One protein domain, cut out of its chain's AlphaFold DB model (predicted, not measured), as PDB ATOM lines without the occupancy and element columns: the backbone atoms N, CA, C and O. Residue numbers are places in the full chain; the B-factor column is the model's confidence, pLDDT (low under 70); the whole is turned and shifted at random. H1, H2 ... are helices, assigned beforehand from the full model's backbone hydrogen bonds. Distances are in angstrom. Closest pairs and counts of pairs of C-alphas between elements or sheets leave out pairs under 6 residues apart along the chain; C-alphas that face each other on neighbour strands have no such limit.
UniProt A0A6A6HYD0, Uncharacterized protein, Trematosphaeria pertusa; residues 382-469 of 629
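AT A GLANCE: This is residues 382 to 469 of the 629 residues of an uncharacterized protein of Trematosphaeria pertusa (UniProt A0A6A6HYD0). One long helix, H4, makes the length of this loose model; its beginning packs slantwise on the first half of the second long helix, H3, short H2 packs on its middle, and its last residues, 459 to 469, stick out free. The printed part has 88 residues, all helix in class, with H1, H2, H3, H4 in chain order and no named strand. The radius of gyration of the C-alphas is 17.5 A, and the spans are 62 by 30 by 19 A.

IN THESE COORDINATES: H4, residues 436 to 469, is 49.7 A long and ends at C-alpha 469 (199.150, 182.468, 220.702). H3, residues 407 to 428, is 31.2 A long. H2 is residues 390 to 396; H1, residues 382 to 387, begins at C-alpha 382 (183.718, 167.842, 210.407).

HOW THE PARTS SIT: The hub H4 touches H3 at a steep tilt of 58 degrees, opposite ways, through residues 438 to 443 of H4 and 409 to 417 of H3; the closest C-alphas, Ala 413 and Ile 439, are 5.4 A apart. H4 touches H2 with residues 447 to 451 alone, closest C-alphas Val 393 and Arg 451, 6.1 A. H1 and H4 only just touch, with 3 pairs of C-alphas within 8 A, the closest Arg 385 and Leu 455 at 7.0 A. H1 and H3 are apart. Every O i to N i+4 pair is within hydrogen-bond range in H1 and H2, 17 of 18 in H3 and 28 of 30 in H4.

THE WHOLE: The C-alphas farthest apart, Gly 429 and Ile 469, are 61.9 A apart. The printed part has no cut and no long link. The pLDDT is under 70 at residues 400 to 406.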
ATOM      1  N   GLU A 382     184.318 169.115 210.836       87.31
ATOM      2  CA  GLU A 382     183.718 167.842 210.407       87.31
ATOM      3  C   GLU A 382     183.746 166.754 211.484       87.31
ATOM      4  O   GLU A 382     182.759 166.032 211.644       87.31
ATOM      5  N   LYS A 383     184.849 166.623 212.231       88.69
ATOM      6  CA  LYS A 383     184.944 165.711 213.380       88.69
ATOM      7  C   LYS A 383     183.962 166.147 214.462       88.69
ATOM      8  O   LYS A 383     183.147 165.335 214.889       88.69
ATOM      9  N   GLN A 384     183.928 167.436 214.803       88.81
ATOM     10  CA  GLN A 384     182.924 168.005 215.710       88.81
ATOM     11  C   GLN A 384     181.495 167.764 215.194       88.81
ATOM     12  O   GLN A 384     180.633 167.326 215.953       88.81
ATOM     13  N   ARG A 385     181.230 167.925 213.887       90.50
ATOM     14  CA  ARG A 385     179.920 167.599 213.291       90.50
ATOM     15  C   ARG A 385     179.563 166.121 213.480       90.50
ATOM     16  O   ARG A 385     178.406 165.841 213.784       90.50
ATOM     17  N   LYS A 386     180.517 165.193 213.342       90.94
ATOM     18  CA  LYS A 386     180.324 163.745 213.576       90.94
ATOM     19  C   LYS A 386     180.108 163.412 215.065       90.94
ATOM     20  O   LYS A 386     179.255 162.584 215.362       90.94
ATOM     21  N   LEU A 387     180.811 164.084 215.980       90.56
ATOM     22  CA  LEU A 387     180.712 163.892 217.439       90.56
ATOM     23  C   LEU A 387     179.442 164.502 218.066       90.56
ATOM     24  O   LEU A 387     178.979 164.040 219.109       90.56
ATOM     25  N   LEU A 388     178.858 165.534 217.449       92.00
ATOM     26  CA  LEU A 388     177.618 166.169 217.904       92.00
ATOM     27  C   LEU A 388     176.380 165.348 217.506       92.00
ATOM     28  O   LEU A 388     175.701 165.658 216.519       92.00
ATOM     29  N   THR A 389     176.087 164.315 218.298       91.62
ATOM     30  CA  THR A 389     174.815 163.570 218.274       91.62
ATOM     31  C   THR A 389     173.650 164.426 218.811       91.62
ATOM     32  O   THR A 389     173.893 165.434 219.485       91.62
ATOM     33  N   PRO A 390     172.376 164.062 218.554       90.44
ATOM     34  CA  PRO A 390     171.218 164.778 219.097       90.44
ATOM     35  C   PRO A 390     171.229 164.909 220.627       90.44
ATOM     36  O   PRO A 390     170.964 165.995 221.146       90.44
ATOM     37  N   GLU A 391     171.598 163.846 221.347       87.81
ATOM     38  CA  GLU A 391     171.714 163.850 222.810       87.81
ATOM     39  C   GLU A 391     172.835 164.796 223.248       87.81
ATOM     40  O   GLU A 391     172.637 165.626 224.134       87.81
ATOM     41  N   ARG A 392     173.999 164.747 222.582       89.12
ATOM     42  CA  ARG A 392     175.142 165.608 222.917       89.12
ATOM     43  C   ARG A 392     174.863 167.088 222.643       89.12
ATOM     44  O   ARG A 392     175.351 167.938 223.386       89.12
ATOM     45  N   VAL A 393     174.055 167.410 221.631       91.06
ATOM     46  CA  VAL A 393     173.579 168.780 221.372       91.06
ATOM     47  C   VAL A 393     172.608 169.246 222.461       91.06
ATOM     48  O   VAL A 393     172.751 170.367 222.946       91.06
ATOM     49  N   CYS A 394     171.667 168.398 222.894       88.75
ATOM     50  CA  CYS A 394     170.773 168.709 224.017       88.75
ATOM     51  C   CYS A 394     171.561 168.931 225.320       88.75
ATOM     52  O   CYS A 394     171.349 169.935 226.002       88.75
ATOM     53  N   HIS A 395     172.538 168.067 225.600       87.62
ATOM     54  CA  HIS A 395     173.449 168.157 226.743       87.62
ATOM     55  C   HIS A 395     174.235 169.481 226.758       87.62
ATOM     56  O   HIS A 395     174.178 170.241 227.724       87.62
ATOM     57  N   ILE A 396     174.889 169.851 225.649       89.75
ATOM     58  CA  ILE A 396     175.627 171.128 225.536       89.75
ATOM     59  C   ILE A 396     174.707 172.355 225.710       89.75
ATOM     60  O   ILE A 396     175.169 173.442 226.061       89.75
ATOM     61  N   LYS A 397     173.396 172.194 225.496       90.50
ATOM     62  CA  LYS A 397     172.373 173.231 225.693       90.50
ATOM     63  C   LYS A 397     171.695 173.202 227.071       90.50
ATOM     64  O   LYS A 397     170.819 174.031 227.305       90.50
ATOM     65  N   GLY A 398     172.090 172.308 227.983       87.62
ATOM     66  CA  GLY A 398     171.508 172.196 229.328       87.62
ATOM     67  C   GLY A 398     170.140 171.504 229.373       87.62
ATOM     68  O   GLY A 398     169.393 171.677 230.336       87.62
ATOM     69  N   PHE A 399     169.808 170.725 228.340       84.25
ATOM     70  CA  PHE A 399     168.620 169.862 228.291       84.25
ATOM     71  C   PHE A 399     168.904 168.443 228.815       84.25
ATOM     72  O   PHE A 399     168.100 167.541 228.597       84.25
ATOM     73  N   ASP A 400     170.013 168.267 229.538       69.62
ATOM     74  CA  ASP A 400     170.293 167.080 230.349       69.62
ATOM     75  C   ASP A 400     169.201 166.840 231.395       69.62
ATOM     76  O   ASP A 400     168.845 167.756 232.136       69.62
ATOM     77  N   ASP A 401     168.732 165.600 231.481       56.38
ATOM     78  CA  ASP A 401     168.152 164.935 232.652       56.38
ATOM     79  C   ASP A 401     168.319 163.418 232.436       56.38
ATOM     80  O   ASP A 401     168.497 162.963 231.306       56.38
ATOM     81  N   GLU A 402     168.184 162.615 233.491       60.69
ATOM     82  CA  GLU A 402     168.114 161.141 233.403       60.69
ATOM     83  C   GLU A 402     166.770 160.627 232.819       60.69
ATOM     84  O   GLU A 402     166.490 159.430 232.842       60.69
ATOM     85  N   ASP A 403     165.922 161.531 232.313       59.97
ATOM     86  CA  ASP A 403     164.602 161.259 231.737       59.97
ATOM     87  C   ASP A 403     164.751 160.857 230.247       59.97
ATOM     88  O   ASP A 403     165.074 161.726 229.426       59.97
ATOM     89  N   PRO A 404     164.556 159.575 229.855       50.59
ATOM     90  CA  PRO A 404     165.097 159.031 228.598       50.59
ATOM     91  C   PRO A 404     164.603 159.658 227.286       50.59
ATOM     92  O   PRO A 404     165.170 159.366 226.234       50.59
ATOM     93  N   LEU A 405     163.562 160.497 227.312       51.78
ATOM     94  CA  LEU A 405     163.158 161.317 226.168       51.78
ATOM     95  C   LEU A 405     162.850 162.765 226.572       51.78
ATOM     96  O   LEU A 405     161.694 163.162 226.706       51.78
ATOM     97  N   ASN A 406     163.892 163.602 226.591       58.62
ATOM     98  CA  ASN A 406     163.780 165.032 226.275       58.62
ATOM     99  C   ASN A 406     162.772 165.838 227.130       58.62
ATOM    100  O   ASN A 406     162.234 166.835 226.652       58.62
ATOM    101  N   GLY A 407     162.517 165.474 228.393       74.56
ATOM    102  CA  GLY A 407     161.399 166.007 229.193       74.56
ATOM    103  C   GLY A 407     161.315 167.541 229.327       74.56
ATOM    104  O   GLY A 407     160.224 168.070 229.560       74.56
ATOM    105  N   LYS A 408     162.427 168.271 229.157       84.69
ATOM    106  CA  LYS A 408     162.485 169.747 229.044       84.69
ATOM    107  C   LYS A 408     162.225 170.257 227.615       84.69
ATOM    108  O   LYS A 408     161.494 171.230 227.439       84.69
ATOM    109  N   LEU A 409     162.810 169.614 226.599       87.81
ATOM    110  CA  LEU A 409     162.698 170.004 225.187       87.81
ATOM    111  C   LEU A 409     161.310 169.680 224.611       87.81
ATOM    112  O   LEU A 409     160.756 170.491 223.872       87.81
ATOM    113  N   LEU A 410     160.722 168.549 225.005       89.31
ATOM    114  CA  LEU A 410     159.359 168.166 224.640       89.31
ATOM    115  C   LEU A 410     158.347 169.191 225.162       89.31
ATOM    116  O   LEU A 410     157.577 169.733 224.379       89.31
ATOM    117  N   LYS A 411     158.425 169.568 226.446       90.06
ATOM    118  CA  LYS A 411     157.571 170.625 227.022       90.06
ATOM    119  C   LYS A 411     157.757 171.969 226.320       90.06
ATOM    120  O   LYS A 411     156.804 172.731 226.193       90.06
ATOM    121  N   LEU A 412     158.966 172.289 225.855       91.31
ATOM    122  CA  LEU A 412     159.204 173.498 225.065       91.31
ATOM    123  C   LEU A 412     158.486 173.418 223.702       91.31
ATOM    124  O   LEU A 412     157.804 174.365 223.321       91.31
ATOM    125  N   ALA A 413     158.567 172.272 223.023       92.06
ATOM    126  CA  ALA A 413     157.902 172.023 221.746       92.06
ATOM    127  C   ALA A 413     156.364 171.988 221.861       92.06
ATOM    128  O   ALA A 413     155.682 172.601 221.043       92.06
ATOM    129  N   GLU A 414     155.810 171.357 222.902       92.44
ATOM    130  CA  GLU A 414     154.374 171.366 223.234       92.44
ATOM    131  C   GLU A 414     153.846 172.795 223.452       92.44
ATOM    132  O   GLU A 414     152.758 173.142 222.989       92.44
ATOM    133  N   ASN A 415     154.627 173.653 224.119       94.00
ATOM    134  CA  ASN A 415     154.268 175.058 224.324       94.00
ATOM    135  C   ASN A 415     154.277 175.870 223.016       94.00
ATOM    136  O   ASN A 415     153.424 176.743 222.842       94.00
ATOM    137  N   GLU A 416     155.201 175.606 222.085       94.81
ATOM    138  CA  GLU A 416     155.181 176.251 220.763       94.81
ATOM    139  C   GLU A 416     154.068 175.697 219.853       94.81
ATOM    140  O   GLU A 416     153.429 176.471 219.139       94.81
ATOM    141  N   GLU A 417     153.755 174.399 219.931       95.44
ATOM    142  CA  GLU A 417     152.625 173.782 219.217       95.44
ATOM    143  C   GLU A 417     151.292 174.387 219.676       95.44
ATOM    144  O   GLU A 417     150.442 174.746 218.855       95.44
ATOM    145  N   TYR A 418     151.140 174.593 220.988       92.94
ATOM    146  CA  TYR A 418     149.970 175.233 221.571       92.94
ATOM    147  C   TYR A 418     149.801 176.681 221.078       92.94
ATOM    148  O   TYR A 418     148.704 177.055 220.657       92.94
ATOM    149  N   LYS A 419     150.882 177.478 221.048       94.44
ATOM    150  CA  LYS A 419     150.869 178.842 220.480       94.44
ATOM    151  C   LYS A 419     150.487 178.838 219.000       94.44
ATOM    152  O   LYS A 419     149.654 179.642 218.583       94.44
ATOM    153  N   TRP A 420     151.065 177.926 218.214       93.50
ATOM    154  CA  TRP A 420     150.749 177.784 216.792       93.50
ATOM    155  C   TRP A 420     149.262 177.457 216.578       93.50
ATOM    156  O   TRP A 420     148.597 178.117 215.776       93.50
ATOM    157  N   ARG A 421     148.700 176.525 217.361       92.12
ATOM    158  CA  ARG A 421     147.264 176.208 217.313       92.12
ATOM    159  C   ARG A 421     146.365 177.355 217.759       92.12
ATOM    160  O   ARG A 421     145.283 177.486 217.196       92.12
ATOM    161  N   GLN A 422     146.769 178.177 218.732       93.19
ATOM    162  CA  GLN A 422     146.003 179.373 219.109       93.19
ATOM    163  C   GLN A 422     145.939 180.376 217.947       93.19
ATOM    164  O   GLN A 422     144.843 180.766 217.549       93.19
ATOM    165  N   ALA A 423     147.082 180.715 217.343       92.75
ATOM    166  CA  ALA A 423     147.136 181.640 216.211       92.75
ATOM    167  C   ALA A 423     146.338 181.128 214.992       92.75
ATOM    168  O   ALA A 423     145.614 181.885 214.345       92.75
ATOM    169  N   GLU A 424     146.417 179.828 214.694       91.81
ATOM    170  CA  GLU A 424     145.661 179.239 213.587       91.81
ATOM    171  C   GLU A 424     144.156 179.093 213.918       91.81
ATOM    172  O   GLU A 424     143.318 179.229 213.026       91.81
ATOM    173  N   GLN A 425     143.783 178.926 215.197       92.12
ATOM    174  CA  GLN A 425     142.387 178.980 215.652       92.12
ATOM    175  C   GLN A 425     141.776 180.376 215.481       92.12
ATOM    176  O   GLN A 425     140.639 180.482 215.021       92.12
ATOM    177  N   GLU A 426     142.507 181.438 215.829       93.19
ATOM    178  CA  GLU A 426     142.077 182.828 215.616       93.19
ATOM    179  C   GLU A 426     141.894 183.134 214.119       93.19
ATOM    180  O   GLU A 426     140.928 183.786 213.724       93.19
ATOM    181  N   LYS A 427     142.781 182.591 213.278       94.44
ATOM    182  CA  LYS A 427     142.798 182.767 211.818       94.44
ATOM    183  C   LYS A 427     141.721 181.975 211.067       94.44
ATOM    184  O   LYS A 427     141.177 182.491 210.092       94.44
ATOM    185  N   MET A 428     141.405 180.745 211.484       92.19
ATOM    186  CA  MET A 428     140.416 179.878 210.810       92.19
ATOM    187  C   MET A 428     139.065 179.758 211.533       92.19
ATOM    188  O   MET A 428     138.153 179.102 211.026       92.19
ATOM    189  N   GLY A 429     138.909 180.346 212.723       91.25
ATOM    190  CA  GLY A 429     137.679 180.263 213.523       91.25
ATOM    191  C   GLY A 429     137.355 178.855 214.048       91.25
ATOM    192  O   GLY A 429     136.241 178.607 214.513       91.25
ATOM    193  N   ARG A 430     138.303 177.913 213.958       88.44
ATOM    194  CA  ARG A 430     138.184 176.516 214.403       88.44
ATOM    195  C   ARG A 430     139.499 176.071 215.026       88.44
ATOM    196  O   ARG A 430     140.556 176.334 214.467       88.44
ATOM    197  N   ARG A 431     139.434 175.389 216.170       85.81
ATOM    198  CA  ARG A 431     140.620 174.873 216.864       85.81
ATOM    199  C   ARG A 431     141.234 173.706 216.073       85.81
ATOM    200  O   ARG A 431     140.498 172.755 215.818       85.81
ATOM    201  N   PRO A 432     142.531 173.737 215.715       87.06
ATOM    202  CA  PRO A 432     143.203 172.572 215.151       87.06
ATOM    203  C   PRO A 432     143.390 171.466 216.198       87.06
ATOM    204  O   PRO A 432     143.574 171.744 217.392       87.06
ATOM    205  N   ASP A 433     143.402 170.216 215.744       91.00
ATOM    206  CA  ASP A 433     143.776 169.068 216.571       91.00
ATOM    207  C   ASP A 433     145.265 169.108 216.957       91.00
ATOM    208  O   ASP A 433     146.076 169.780 216.319       91.00
ATOM    209  N   TYR A 434     145.613 168.407 218.038       90.75
ATOM    210  CA  TYR A 434     146.987 168.302 218.539       90.75
ATOM    211  C   TYR A 434     147.876 167.521 217.562       90.75
ATOM    212  O   TYR A 434     147.532 166.398 217.189       90.75
ATOM    213  N   ASN A 435     149.014 168.092 217.160       90.94
ATOM    214  CA  ASN A 435     149.848 167.532 216.095       90.94
ATOM    215  C   ASN A 435     151.233 167.085 216.592       90.94
ATOM    216  O   ASN A 435     152.189 167.860 216.621       90.94
ATOM    217  N   TRP A 436     151.364 165.792 216.902       90.50
ATOM    218  CA  TRP A 436     152.635 165.197 217.332       90.50
ATOM    219  C   TRP A 436     153.758 165.315 216.286       90.50
ATOM    220  O   TRP A 436     154.894 165.625 216.637       90.50
ATOM    221  N   TYR A 437     153.449 165.160 214.994       92.88
ATOM    222  CA  TYR A 437     154.448 165.294 213.925       92.88
ATOM    223  C   TYR A 437     154.994 166.726 213.805       92.88
ATOM    224  O   TYR A 437     156.134 166.923 213.384       92.88
ATOM    225  N   TRP A 438     154.207 167.735 214.200       92.94
ATOM    226  CA  TRP A 438     154.686 169.117 214.300       92.94
ATOM    227  C   TRP A 438     155.708 169.259 215.433       92.94
ATOM    228  O   TRP A 438     156.756 169.864 215.229       92.94
ATOM    229  N   ILE A 439     155.435 168.658 216.596       90.56
ATOM    230  CA  ILE A 439     156.322 168.664 217.772       90.56
ATOM    231  C   ILE A 439     157.651 167.979 217.450       90.56
ATOM    232  O   ILE A 439     158.711 168.572 217.649       90.56
ATOM    233  N   GLU A 440     157.607 166.779 216.875       90.88
ATOM    234  CA  GLU A 440     158.798 166.037 216.454       90.88
ATOM    235  C   GLU A 440     159.597 166.797 215.379       90.88
ATOM    236  O   GLU A 440     160.819 166.937 215.486       90.88
ATOM    237  N   GLY A 441     158.921 167.353 214.368       93.75
ATOM    238  CA  GLY A 441     159.553 168.180 213.338       93.75
ATOM    239  C   GLY A 441     160.217 169.439 213.909       93.75
ATOM    240  O   GLY A 441     161.342 169.770 213.531       93.75
ATOM    241  N   TRP A 442     159.562 170.108 214.863       94.50
ATOM    242  CA  TRP A 442     160.090 171.284 215.556       94.50
ATOM    243  C   TRP A 442     161.308 170.937 216.420       94.50
ATOM    244  O   TRP A 442     162.324 171.629 216.343       94.50
ATOM    245  N   MET A 443     161.258 169.839 217.184       92.88
ATOM    246  CA  MET A 443     162.384 169.366 218.002       92.88
ATOM    247  C   MET A 443     163.602 169.030 217.135       92.88
ATOM    248  O   MET A 443     164.700 169.518 217.403       92.88
ATOM    249  N   ASN A 444     163.409 168.273 216.052       93.19
ATOM    250  CA  ASN A 444     164.481 167.926 215.117       93.19
ATOM    251  C   ASN A 444     165.085 169.166 214.433       93.19
ATOM    252  O   ASN A 444     166.308 169.284 214.320       93.19
ATOM    253  N   GLN A 445     164.251 170.136 214.041       95.56
ATOM    254  CA  GLN A 445     164.713 171.414 213.494       95.56
ATOM    255  C   GLN A 445     165.493 172.240 214.535       95.56
ATOM    256  O   GLN A 445     166.523 172.821 214.194       95.56
ATOM    257  N   LYS A 446     165.083 172.255 215.811       94.00
ATOM    258  CA  LYS A 446     165.807 172.967 216.881       94.00
ATOM    259  C   LYS A 446     167.139 172.323 217.236       94.00
ATOM    260  O   LYS A 446     168.127 173.039 217.384       94.00
ATOM    261  N   ILE A 447     167.206 170.994 217.287       93.56
ATOM    262  CA  ILE A 447     168.467 170.260 217.459       93.56
ATOM    263  C   ILE A 447     169.417 170.564 216.290       93.56
ATOM    264  O   ILE A 447     170.603 170.808 216.511       93.56
ATOM    265  N   LYS A 448     168.908 170.637 215.052       95.25
ATOM    266  CA  LYS A 448     169.698 171.044 213.880       95.25
ATOM    267  C   LYS A 448     170.215 172.484 213.994       95.25
ATOM    268  O   LYS A 448     171.406 172.703 213.794       95.25
ATOM    269  N   GLU A 449     169.363 173.445 214.352       95.81
ATOM    270  CA  GLU A 449     169.763 174.845 214.576       95.81
ATOM    271  C   GLU A 449     170.848 174.963 215.657       95.81
ATOM    272  O   GLU A 449     171.872 175.608 215.438       95.81
ATOM    273  N   TRP A 450     170.675 174.285 216.795       95.38
ATOM    274  CA  TRP A 450     171.664 174.263 217.873       95.38
ATOM    275  C   TRP A 450     172.976 173.583 217.480       95.38
ATOM    276  O   TRP A 450     174.032 174.026 217.925       95.38
ATOM    277  N   ARG A 451     172.939 172.544 216.637       94.31
ATOM    278  CA  ARG A 451     174.143 171.876 216.119       94.31
ATOM    279  C   ARG A 451     174.965 172.815 215.241       94.31
ATOM    280  O   ARG A 451     176.166 172.928 215.461       94.31
ATOM    281  N   GLU A 452     174.338 173.524 214.300       94.44
ATOM    282  CA  GLU A 452     175.044 174.515 213.472       94.44
ATOM    283  C   GLU A 452     175.539 175.712 214.310       94.44
ATOM    284  O   GLU A 452     176.642 176.199 214.086       94.44
ATOM    285  N   GLU A 453     174.791 176.142 215.335       94.69
ATOM    286  CA  GLU A 453     175.231 177.188 216.274       94.69
ATOM    287  C   GLU A 453     176.451 176.756 217.114       94.69
ATOM    288  O   GLU A 453     177.347 177.561 217.364       94.69
ATOM    289  N   ILE A 454     176.518 175.490 217.543       92.81
ATOM    290  CA  ILE A 454     177.694 174.942 218.238       92.81
ATOM    291  C   ILE A 454     178.886 174.845 217.274       92.81
ATOM    292  O   ILE A 454     180.003 175.176 217.667       92.81
ATOM    293  N   LEU A 455     178.660 174.448 216.018       92.19
ATOM    294  CA  LEU A 455     179.712 174.348 215.000       92.19
ATOM    295  C   LEU A 455     180.264 175.712 214.570       92.19
ATOM    296  O   LEU A 455     181.472 175.828 214.387       92.19
ATOM    297  N   ALA A 456     179.438 176.757 214.483       92.44
ATOM    298  CA  ALA A 456     179.909 178.121 214.222       92.44
ATOM    299  C   ALA A 456     180.941 178.577 215.275       92.44
ATOM    300  O   ALA A 456     182.010 179.077 214.930       92.44
ATOM    301  N   ARG A 457     180.675 178.274 216.555       92.31
ATOM    302  CA  ARG A 457     181.578 178.574 217.679       92.31
ATOM    303  C   ARG A 457     182.914 177.819 217.623       92.31
ATOM    304  O   ARG A 457     183.825 178.186 218.358       92.31
ATOM    305  N   VAL A 458     183.056 176.766 216.811       91.06
ATOM    306  CA  VAL A 458     184.347 176.071 216.620       91.06
ATOM    307  C   VAL A 458     185.320 176.976 215.860       91.06
ATOM    308  O   VAL A 458     186.470 177.112 216.270       91.06
ATOM    309  N   THR A 459     184.842 177.678 214.829       88.06
ATOM    310  CA  THR A 459     185.631 178.677 214.094       88.06
ATOM    311  C   THR A 459     185.993 179.868 214.984       88.06
ATOM    312  O   THR A 459     187.146 180.297 214.987       88.06
ATOM    313  N   ASP A 460     185.047 180.356 215.798       91.75
ATOM    314  CA  ASP A 460     185.302 181.450 216.749       91.75
ATOM    315  C   ASP A 460     186.380 181.064 217.780       91.75
ATOM    316  O   ASP A 460     187.282 181.852 218.068       91.75
ATOM    317  N   LYS A 461     186.324 179.831 218.314       91.62
ATOM    318  CA  LYS A 461     187.344 179.274 219.220       91.62
ATOM    319  C   LYS A 461     188.714 179.176 218.556       91.62
ATOM    320  O   LYS A 461     189.701 179.550 219.181       91.62
ATOM    321  N   LEU A 462     188.775 178.677 217.319       91.88
ATOM    322  CA  LEU A 462     190.018 178.575 216.551       91.88
ATOM    323  C   LEU A 462     190.656 179.962 216.385       91.88
ATOM    324  O   LEU A 462     191.808 180.168 216.760       91.88
ATOM    325  N   GLN A 463     189.875 180.946 215.926       93.75
ATOM    326  CA  GLN A 463     190.343 182.322 215.762       93.75
ATOM    327  C   GLN A 463     190.793 182.952 217.092       93.75
ATOM    328  O   GLN A 463     191.811 183.649 217.119       93.75
ATOM    329  N   ALA A 464     190.076 182.698 218.191       95.00
ATOM    330  CA  ALA A 464     190.471 183.151 219.523       95.00
ATOM    331  C   ALA A 464     191.793 182.510 219.983       95.00
ATOM    332  O   ALA A 464     192.677 183.222 220.453       95.00
ATOM    333  N   ARG A 465     191.984 181.199 219.776       95.06
ATOM    334  CA  ARG A 465     193.226 180.499 220.143       95.06
ATOM    335  C   ARG A 465     194.426 181.018 219.345       95.06
ATOM    336  O   ARG A 465     195.468 181.302 219.931       95.06
ATOM    337  N   CYS A 466     194.267 181.249 218.040       95.50
ATOM    338  CA  CYS A 466     195.276 181.920 217.211       95.50
ATOM    339  C   CYS A 466     195.624 183.326 217.738       95.50
ATOM    340  O   CYS A 466     196.785 183.734 217.705       95.50
ATOM    341  N   GLN A 467     194.644 184.084 218.249       97.38
ATOM    342  CA  GLN A 467     194.888 185.395 218.864       97.38
ATOM    343  C   GLN A 467     195.652 185.287 220.191       97.38
ATOM    344  O   GLN A 467     196.618 186.024 220.368       97.38
ATOM    345  N   GLU A 468     195.293 184.347 221.072       97.12
ATOM    346  CA  GLU A 468     196.032 184.075 222.316       97.12
ATOM    347  C   GLU A 468     197.508 183.754 222.042       97.12
ATOM    348  O   GLU A 468     198.394 184.356 222.644       97.12
ATOM    349  N   ILE A 469     197.785 182.862 221.085       97.50
ATOM    350  CA  ILE A 469     199.150 182.468 220.702       97.50
ATOM    351  C   ILE A 469     199.944 183.686 220.206       97.50
ATOM    352  O   ILE A 469     201.057 183.939 220.673       97.50
TER     353      ILE A 469